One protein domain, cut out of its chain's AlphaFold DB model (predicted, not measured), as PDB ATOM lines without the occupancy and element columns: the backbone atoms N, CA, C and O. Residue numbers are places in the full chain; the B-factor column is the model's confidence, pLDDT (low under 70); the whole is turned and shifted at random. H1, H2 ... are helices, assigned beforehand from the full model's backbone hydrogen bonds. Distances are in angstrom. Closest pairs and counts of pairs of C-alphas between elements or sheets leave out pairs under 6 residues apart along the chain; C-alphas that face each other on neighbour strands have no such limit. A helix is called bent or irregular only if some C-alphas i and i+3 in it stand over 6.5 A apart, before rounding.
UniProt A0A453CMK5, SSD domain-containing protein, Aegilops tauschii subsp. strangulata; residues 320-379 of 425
ATOM      1  N   VAL A 320     102.280 -66.481  25.747       93.19
ATOM      2  CA  VAL A 320     100.822 -66.669  25.714       93.19
ATOM      3  C   VAL A 320     100.127 -65.579  26.525       93.19
ATOM      4  O   VAL A 320     100.199 -65.563  27.754       93.19
ATOM      5  N   VAL A 321      99.400 -64.698  25.837       90.94
ATOM      6  CA  VAL A 321      98.550 -63.674  26.460       90.94
ATOM      7  C   VAL A 321      97.153 -64.255  26.696       90.94
ATOM      8  O   VAL A 321      96.535 -64.793  25.780       90.94
ATOM      9  N   LYS A 322      96.645 -64.172  27.931       91.19
ATOM     10  CA  LYS A 322      95.322 -64.698  28.321       91.19
ATOM     11  C   LYS A 322      94.357 -63.558  28.644       91.19
ATOM     12  O   LYS A 322      94.766 -62.573  29.245       91.19
ATOM     13  N   ASN A 323      93.074 -63.747  28.325       86.38
ATOM     14  CA  ASN A 323      91.969 -62.841  28.681       86.38
ATOM     15  C   ASN A 323      92.182 -61.383  28.237       86.38
ATOM     16  O   ASN A 323      91.964 -60.453  29.012       86.38
ATOM     17  N   PHE A 324      92.611 -61.187  26.992       84.94
ATOM     18  CA  PHE A 324      92.885 -59.863  26.444       84.94
ATOM     19  C   PHE A 324      91.797 -59.413  25.469       84.94
ATOM     20  O   PHE A 324      91.297 -60.211  24.674       84.94
ATOM     21  N   ASN A 325      91.433 -58.132  25.526       85.56
ATOM     22  CA  ASN A 325      90.488 -57.544  24.586       85.56
ATOM     23  C   ASN A 325      91.250 -56.975  23.382       85.56
ATOM     24  O   ASN A 325      91.908 -55.948  23.503       85.56
ATOM     25  N   TYR A 326      91.143 -57.651  22.239       83.62
ATOM     26  CA  TYR A 326      91.766 -57.250  20.971       83.62
ATOM     27  C   TYR A 326      90.882 -56.316  20.129       83.62
ATOM     28  O   TYR A 326      91.182 -56.058  18.966       83.62
ATOM     29  N   SER A 327      89.754 -55.842  20.668       82.38
ATOM     30  CA  SER A 327      88.859 -54.949  19.934       82.38
ATOM     31  C   SER A 327      89.544 -53.617  19.623       82.38
ATOM     32  O   SER A 327      90.162 -53.008  20.501       82.38
ATOM     33  N   SER A 328      89.352 -53.124  18.394       68.50
ATOM     34  CA  SER A 328      89.840 -51.817  17.929       68.50
ATOM     35  C   SER A 328      89.289 -50.633  18.732       68.50
ATOM     36  O   SER A 328      89.872 -49.556  18.706       68.50
ATOM     37  N   ALA A 329      88.191 -50.828  19.471       64.06
ATOM     38  CA  ALA A 329      87.619 -49.821  20.363       64.06
ATOM     39  C   ALA A 329      88.404 -49.645  21.679       64.06
ATOM     40  O   ALA A 329      88.118 -48.722  22.437       64.06
ATOM     41  N   SER A 330      89.356 -50.533  21.983       65.38
ATOM     42  CA  SER A 330      90.169 -50.464  23.198       65.38
ATOM     43  C   SER A 330      91.613 -50.062  22.886       65.38
ATOM     44  O   SER A 330      92.246 -50.658  22.021       65.38
ATOM     45  N   GLU A 331      92.174 -49.108  23.641       74.50
ATOM     46  CA  GLU A 331      93.601 -48.713  23.560       74.50
ATOM     47  C   GLU A 331      94.566 -49.840  23.978       74.50
ATOM     48  O   GLU A 331      95.786 -49.715  23.866       74.50
ATOM     49  N   ASN A 332      94.027 -50.965  24.452       81.44
ATOM     50  CA  ASN A 332      94.796 -52.104  24.923       81.44
ATOM     51  C   ASN A 332      95.672 -52.690  23.808       81.44
ATOM     52  O   ASN A 332      96.817 -53.034  24.078       81.44
ATOM     53  N   THR A 333      95.212 -52.735  22.554       83.12
ATOM     54  CA  THR A 333      95.985 -53.270  21.413       83.12
ATOM     55  C   THR A 333      97.393 -52.657  21.311       83.12
ATOM     56  O   THR A 333      98.357 -53.387  21.062       83.12
ATOM     57  N   ASN A 334      97.544 -51.367  21.647       86.38
ATOM     58  CA  ASN A 334      98.821 -50.636  21.640       86.38
ATOM     59  C   ASN A 334      99.837 -51.142  22.680       86.38
ATOM     60  O   ASN A 334     101.023 -50.831  22.587       86.38
ATOM     61  N   GLN A 335      99.395 -51.918  23.671       88.19
ATOM     62  CA  GLN A 335     100.252 -52.547  24.679       88.19
ATOM     63  C   GLN A 335     100.910 -53.841  24.182       88.19
ATOM     64  O   GLN A 335     101.846 -54.322  24.819       88.19
ATOM     65  N   ILE A 336     100.442 -54.422  23.073       90.25
ATOM     66  CA  ILE A 336     100.986 -55.675  22.530       90.25
ATOM     67  C   ILE A 336     101.753 -55.429  21.237       90.25
ATOM     68  O   ILE A 336     102.869 -55.926  21.130       90.25
ATOM     69  N   CYS A 337     101.164 -54.691  20.293       89.00
ATOM     70  CA  CYS A 337     101.674 -54.532  18.930       89.00
ATOM     71  C   CYS A 337     103.046 -53.839  18.848       89.00
ATOM     72  O   CYS A 337     103.430 -53.111  19.759       89.00
ATOM     73  N   SER A 338     103.774 -54.054  17.751       89.75
ATOM     74  CA  SER A 338     105.099 -53.446  17.509       89.75
ATOM     75  C   SER A 338     105.141 -52.472  16.324       89.75
ATOM     76  O   SER A 338     106.190 -51.903  16.023       89.75
ATOM     77  N   ILE A 339     104.001 -52.239  15.668       85.56
ATOM     78  CA  ILE A 339     103.872 -51.320  14.529       85.56
ATOM     79  C   ILE A 339     103.820 -49.837  14.942       85.56
ATOM     80  O   ILE A 339     103.765 -49.471  16.120       85.56
ATOM     81  N   ASN A 340     103.810 -48.952  13.942       78.19
ATOM     82  CA  ASN A 340     103.642 -47.514  14.143       78.19
ATOM     83  C   ASN A 340     102.337 -47.229  14.916       78.19
ATOM     84  O   ASN A 340     101.296 -47.782  14.581       78.19
ATOM     85  N   GLN A 341     102.399 -46.328  15.907       80.94
ATOM     86  CA  GLN A 341     101.341 -45.990  16.887       80.94
ATOM     87  C   GLN A 341     101.202 -46.926  18.101       80.94
ATOM     88  O   GLN A 341     100.460 -46.601  19.028       80.94
ATOM     89  N   CYS A 342     101.953 -48.027  18.159       85.75
ATOM     90  CA  CYS A 342     102.025 -48.853  19.362       85.75
ATOM     91  C   CYS A 342     102.948 -48.236  20.418       85.75
ATOM     92  O   CYS A 342     103.823 -47.415  20.121       85.75
ATOM     93  N   ASN A 343     102.775 -48.647  21.672       88.38
ATOM     94  CA  ASN A 343     103.611 -48.149  22.753       88.38
ATOM     95  C   ASN A 343     105.050 -48.671  22.617       88.38
ATOM     96  O   ASN A 343     105.292 -49.841  22.316       88.38
ATOM     97  N   SER A 344     106.032 -47.829  22.936       87.81
ATOM     98  CA  SER A 344     107.449 -48.228  22.931       87.81
ATOM     99  C   SER A 344     107.768 -49.332  23.948       87.81
ATOM    100  O   SER A 344     108.700 -50.102  23.742       87.81
ATOM    101  N   ASN A 345     106.970 -49.440  25.015       91.62
ATOM    102  CA  ASN A 345     107.040 -50.495  26.029       91.62
ATOM    103  C   ASN A 345     106.016 -51.625  25.804       91.62
ATOM    104  O   ASN A 345     105.685 -52.347  26.746       91.62
ATOM    105  N   SER A 346     105.482 -51.766  24.586       92.69
ATOM    106  CA  SER A 346     104.614 -52.893  24.235       92.69
ATOM    107  C   SER A 346     105.329 -54.234  24.439       92.69
ATOM    108  O   SER A 346     106.557 -54.305  24.327       92.69
ATOM    109  N   LEU A 347     104.564 -55.306  24.641       92.50
ATOM    110  CA  LEU A 347     105.097 -56.657  24.816       92.50
ATOM    111  C   LEU A 347     106.067 -57.062  23.695       92.50
ATOM    112  O   LEU A 347     107.150 -57.574  23.976       92.50
ATOM    113  N   LEU A 348     105.705 -56.822  22.431       93.25
ATOM    114  CA  LEU A 348     106.532 -57.225  21.294       93.25
ATOM    115  C   LEU A 348     107.784 -56.360  21.146       93.25
ATOM    116  O   LEU A 348     108.857 -56.911  20.900       93.25
ATOM    117  N   ASN A 349     107.690 -55.046  21.382       93.19
ATOM    118  CA  ASN A 349     108.872 -54.177  21.417       93.19
ATOM    119  C   ASN A 349     109.837 -54.564  22.544       93.19
ATOM    120  O   ASN A 349     111.050 -54.541  22.343       93.19
ATOM    121  N   GLU A 350     109.331 -54.970  23.711       93.44
ATOM    122  CA  GLU A 350     110.179 -55.463  24.798       93.44
ATOM    123  C   GLU A 350     110.870 -56.779  24.440       93.44
ATOM    124  O   GLU A 350     112.076 -56.904  24.639       93.44
ATOM    125  N   ILE A 351     110.158 -57.741  23.843       94.31
ATOM    126  CA  ILE A 351     110.772 -58.996  23.381       94.31
ATOM    127  C   ILE A 351     111.828 -58.714  22.304       94.31
ATOM    128  O   ILE A 351     112.934 -59.254  22.366       94.31
ATOM    129  N   ALA A 352     111.522 -57.837  21.347       93.69
ATOM    130  CA  ALA A 352     112.474 -57.415  20.328       93.69
ATOM    131  C   ALA A 352     113.708 -56.758  20.964       93.69
ATOM    132  O   ALA A 352     114.836 -57.096  20.602       93.69
ATOM    133  N   ARG A 353     113.524 -55.904  21.977       94.00
ATOM    134  CA  ARG A 353     114.621 -55.285  22.729       94.00
ATOM    135  C   ARG A 353     115.476 -56.318  23.465       94.00
ATOM    136  O   ARG A 353     116.697 -56.229  23.403       94.00
ATOM    137  N   GLN A 354     114.866 -57.313  24.110       93.75
ATOM    138  CA  GLN A 354     115.600 -58.398  24.776       93.75
ATOM    139  C   GLN A 354     116.366 -59.284  23.787       93.75
ATOM    140  O   GLN A 354     117.432 -59.795  24.131       93.75
ATOM    141  N   SER A 355     115.877 -59.418  22.549       93.38
ATOM    142  CA  SER A 355     116.564 -60.187  21.504       93.38
ATOM    143  C   SER A 355     117.876 -59.555  21.021       93.38
ATOM    144  O   SER A 355     118.713 -60.237  20.436       93.38
ATOM    145  N   LEU A 356     118.101 -58.267  21.315       94.75
ATOM    146  CA  LEU A 356     119.363 -57.578  21.024       94.75
ATOM    147  C   LEU A 356     120.502 -57.997  21.969       94.75
ATOM    148  O   LEU A 356     121.662 -57.708  21.687       94.75
ATOM    149  N   SER A 357     120.196 -58.633  23.105       95.38
ATOM    150  CA  SER A 357     121.174 -59.075  24.114       95.38
ATOM    151  C   SER A 357     120.969 -60.554  24.478       95.38
ATOM    152  O   SER A 357     120.570 -60.864  25.602       95.38
ATOM    153  N   PRO A 358     121.241 -61.484  23.543       91.75
ATOM    154  CA  PRO A 358     120.932 -62.907  23.711       91.75
ATOM    155  C   PRO A 358     121.735 -63.588  24.828       91.75
ATOM    156  O   PRO A 358     121.243 -64.539  25.424       91.75
ATOM    157  N   GLU A 359     122.931 -63.091  25.154       92.62
ATOM    158  CA  GLU A 359     123.807 -63.666  26.192       92.62
ATOM    159  C   GLU A 359     123.207 -63.595  27.605       92.62
ATOM    160  O   GLU A 359     123.535 -64.405  28.467       92.62
ATOM    161  N   THR A 360     122.338 -62.614  27.864       94.31
ATOM    162  CA  THR A 360     121.698 -62.425  29.174       94.31
ATOM    163  C   THR A 360     120.233 -62.835  29.168       94.31
ATOM    164  O   THR A 360     119.752 -63.389  30.155       94.31
ATOM    165  N   SER A 361     119.511 -62.560  28.077       92.12
ATOM    166  CA  SER A 361     118.078 -62.849  27.967       92.12
ATOM    167  C   SER A 361     117.784 -64.269  27.481       92.12
ATOM    168  O   SER A 361     116.661 -64.739  27.650       92.12
ATOM    169  N   TYR A 362     118.764 -64.945  26.871       93.12
ATOM    170  CA  TYR A 362     118.605 -66.227  26.174       93.12
ATOM    171  C   TYR A 362     117.566 -66.190  25.033       93.12
ATOM    172  O   TYR A 362     117.112 -67.230  24.559       93.12
ATOM    173  N   ILE A 363     117.203 -64.992  24.555       93.12
ATOM    174  CA  ILE A 363     116.306 -64.787  23.415       93.12
ATOM    175  C   ILE A 363     117.156 -64.371  22.216       93.12
ATOM    176  O   ILE A 363     117.707 -63.279  22.185       93.12
ATOM    177  N   ALA A 364     117.251 -65.239  21.209       91.12
ATOM    178  CA  ALA A 364     118.079 -64.986  20.026       91.12
ATOM    179  C   ALA A 364     117.351 -64.238  18.895       91.12
ATOM    180  O   ALA A 364     117.996 -63.678  18.012       91.12
ATOM    181  N   LYS A 365     116.013 -64.271  18.868       91.62
ATOM    182  CA  LYS A 365     115.192 -63.678  17.802       91.62
ATOM    183  C   LYS A 365     113.939 -63.007  18.373       91.62
ATOM    184  O   LYS A 365     113.439 -63.476  19.397       91.62
ATOM    185  N   PRO A 366     113.419 -61.948  17.723       92.31
ATOM    186  CA  PRO A 366     112.152 -61.336  18.111       92.31
ATOM    187  C   PRO A 366     110.984 -62.314  17.925       92.31
ATOM    188  O   PRO A 366     111.065 -63.262  17.139       92.31
ATOM    189  N   ALA A 367     109.891 -62.078  18.650       93.75
ATOM    190  CA  ALA A 367     108.679 -62.878  18.523       93.75
ATOM    191  C   ALA A 367     107.954 -62.577  17.203       93.75
ATOM    192  O   ALA A 367     107.812 -61.419  16.816       93.75
ATOM    193  N   ALA A 368     107.455 -63.624  16.546       93.12
ATOM    194  CA  ALA A 368     106.493 -63.469  15.460       93.12
ATOM    195  C   ALA A 368     105.133 -63.030  16.028       93.12
ATOM    196  O   ALA A 368     104.707 -63.527  17.076       93.12
ATOM    197  N   SER A 369     104.451 -62.117  15.335       92.81
ATOM    198  CA  SER A 369     103.211 -61.497  15.804       92.81
ATOM    199  C   SER A 369     102.123 -61.557  14.746       92.81
ATOM    200  O   SER A 369     102.120 -60.786  13.792       92.81
ATOM    201  N   TRP A 370     101.132 -62.419  14.979       92.69
ATOM    202  CA  TRP A 370      99.941 -62.482  14.131       92.69
ATOM    203  C   TRP A 370      99.142 -61.168  14.149       92.69
ATOM    204  O   TRP A 370      98.452 -60.857  13.185       92.69
ATOM    205  N   LEU A 371      99.211 -60.412  15.253       89.44
ATOM    206  CA  LEU A 371      98.484 -59.156  15.413       89.44
ATOM    207  C   LEU A 371      99.091 -58.061  14.535       89.44
ATOM    208  O   LEU A 371      98.349 -57.338  13.880       89.44
ATOM    209  N   ASP A 372     100.419 -57.959  14.501       90.12
ATOM    210  CA  ASP A 372     101.096 -56.984  13.645       90.12
ATOM    211  C   ASP A 372     100.868 -57.325  12.169       90.12
ATOM    212  O   ASP A 372     100.489 -56.447  11.397       90.12
ATOM    213  N   ASP A 373     100.977 -58.607  11.802       91.69
ATOM    214  CA  ASP A 373     100.672 -59.082  10.448       91.69
ATOM    215  C   ASP A 373      99.221 -58.760  10.048       91.69
ATOM    216  O   ASP A 373      98.963 -58.292   8.940       91.69
ATOM    217  N   PHE A 374      98.261 -58.950  10.962       89.31
ATOM    218  CA  PHE A 374      96.852 -58.627  10.735       89.31
ATOM    219  C   PHE A 374      96.608 -57.122  10.565       89.31
ATOM    220  O   PHE A 374      95.872 -56.714   9.665       89.31
ATOM    221  N   LEU A 375      97.223 -56.284  11.405       87.81
ATOM    222  CA  LEU A 375      97.082 -54.828  11.326       87.81
ATOM    223  C   LEU A 375      97.716 -54.267  10.048       87.81
ATOM    224  O   LEU A 375      97.137 -53.380   9.423       87.81
ATOM    225  N   ILE A 376      98.856 -54.817   9.620       88.12
ATOM    226  CA  ILE A 376      99.478 -54.492   8.330       88.12
ATOM    227  C   ILE A 376      98.568 -54.938   7.183       88.12
ATOM    228  O   ILE A 376      98.321 -54.161   6.261       88.12
ATOM    229  N   TRP A 377      98.006 -56.146   7.255       87.19
ATOM    230  CA  TRP A 377      97.104 -56.674   6.230       87.19
ATOM    231  C   TRP A 377      95.811 -55.853   6.077       87.19
ATOM    232  O   TRP A 377      95.310 -55.702   4.963       87.19
ATOM    233  N   MET A 378      95.286 -55.291   7.172       85.62
ATOM    234  CA  MET A 378      94.134 -54.378   7.148       85.62
ATOM    235  C   MET A 378      94.488 -52.925   6.823       85.62
ATOM    236  O   MET A 378      93.582 -52.106   6.669       85.62
ATOM    237  N   SER A 379      95.770 -52.564   6.764       84.06
ATOM    238  CA  SER A 379      96.149 -51.173   6.533       84.06
ATOM    239  C   SER A 379      95.723 -50.722   5.125       84.06
ATOM    240  O   SER A 379      95.983 -51.431   4.150       84.06
TER     241      SER A 379
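Overview. This is residues 320 to 379 of the 425 residues of the protein "SSD domain-containing protein" of Aegilops tauschii subsp. strangulata (UniProt A0A453CMK5). Three short helices, H1, H2 and H3, follow one another end to end in a loose row that makes the long axis, and after H3 the chain folds back past H2, through residues 362 to 369, to H4 near the H1 end but apart from H1. A loop of residues 336 to 346 bulges out between H1 and H2, and residues 320 to 330 form an unnamed arm at the H1 end. The printed part has 60 residues with four named helices, H1, H2, H3 and H4 in chain order, and no named strand. Its class is all helix, though under half of the residues, 26 of the 60, are in named helices. The whole is only just compact, close to loose, with a radius of gyration of the C-alphas of 12.3 A, and its elongated outline spans 39 by 24 by 18 A.

Arrangement. The longest helix is H2, residues 347 to 355. H3, residues 358 to 361, is close but not clearly touching H2; the closest C-alphas are those of Gln 354 and Ser 361, 6.0 A apart. On the other side along the chain, H1, residues 331 to 335, is also close but not clearly touching H2; the closest C-alphas are those of Gln 335 and Leu 347, 6.4 A apart. The centres of H1 and H2 are 15.6 A apart, and those of H2 and H3 12.2 A. H4, residues 370 to 377, is apart from H1, H2 and H3, and H1 is apart from H3. In H2 and H4, every O i to N i+4 pair is within hydrogen-bond range; in H1 0 of 1 is, beside 2 of 2 O i to N i+3 pairs, and H3 is too short for an O i to N i+4 pair.

Along the chain. H2 runs 12.4 A from C-alpha 347 at (105.097, -56.657, 24.816) to C-alpha 355 at (116.564, -60.187, 21.504). H3 measures 5.1 A from first to last C-alpha, and H1 measures 7.8 A, beginning with C-alpha 331 at (93.601, -48.713, 23.560). H4 measures 10.2 A and ends with C-alpha 377 at (97.104, -56.674, 6.230). No helix is bent or irregular.

Size, cuts and confidence. The two C-alphas farthest apart are those of Ala 329 and Glu 359, 39.2 A. The first and last printed C-alphas, those of Val 320 and Ser 379, are 25.1 A apart. The printed part has no cut. The link from H1 to H2, 11 residues, is long; that from H2 to H3, 2 residues, is tight; that from H3 to H4, 8 residues, is short. The mean pLDDT of the printed part is 88.3, and residues 328 to 330 of the model are under 70.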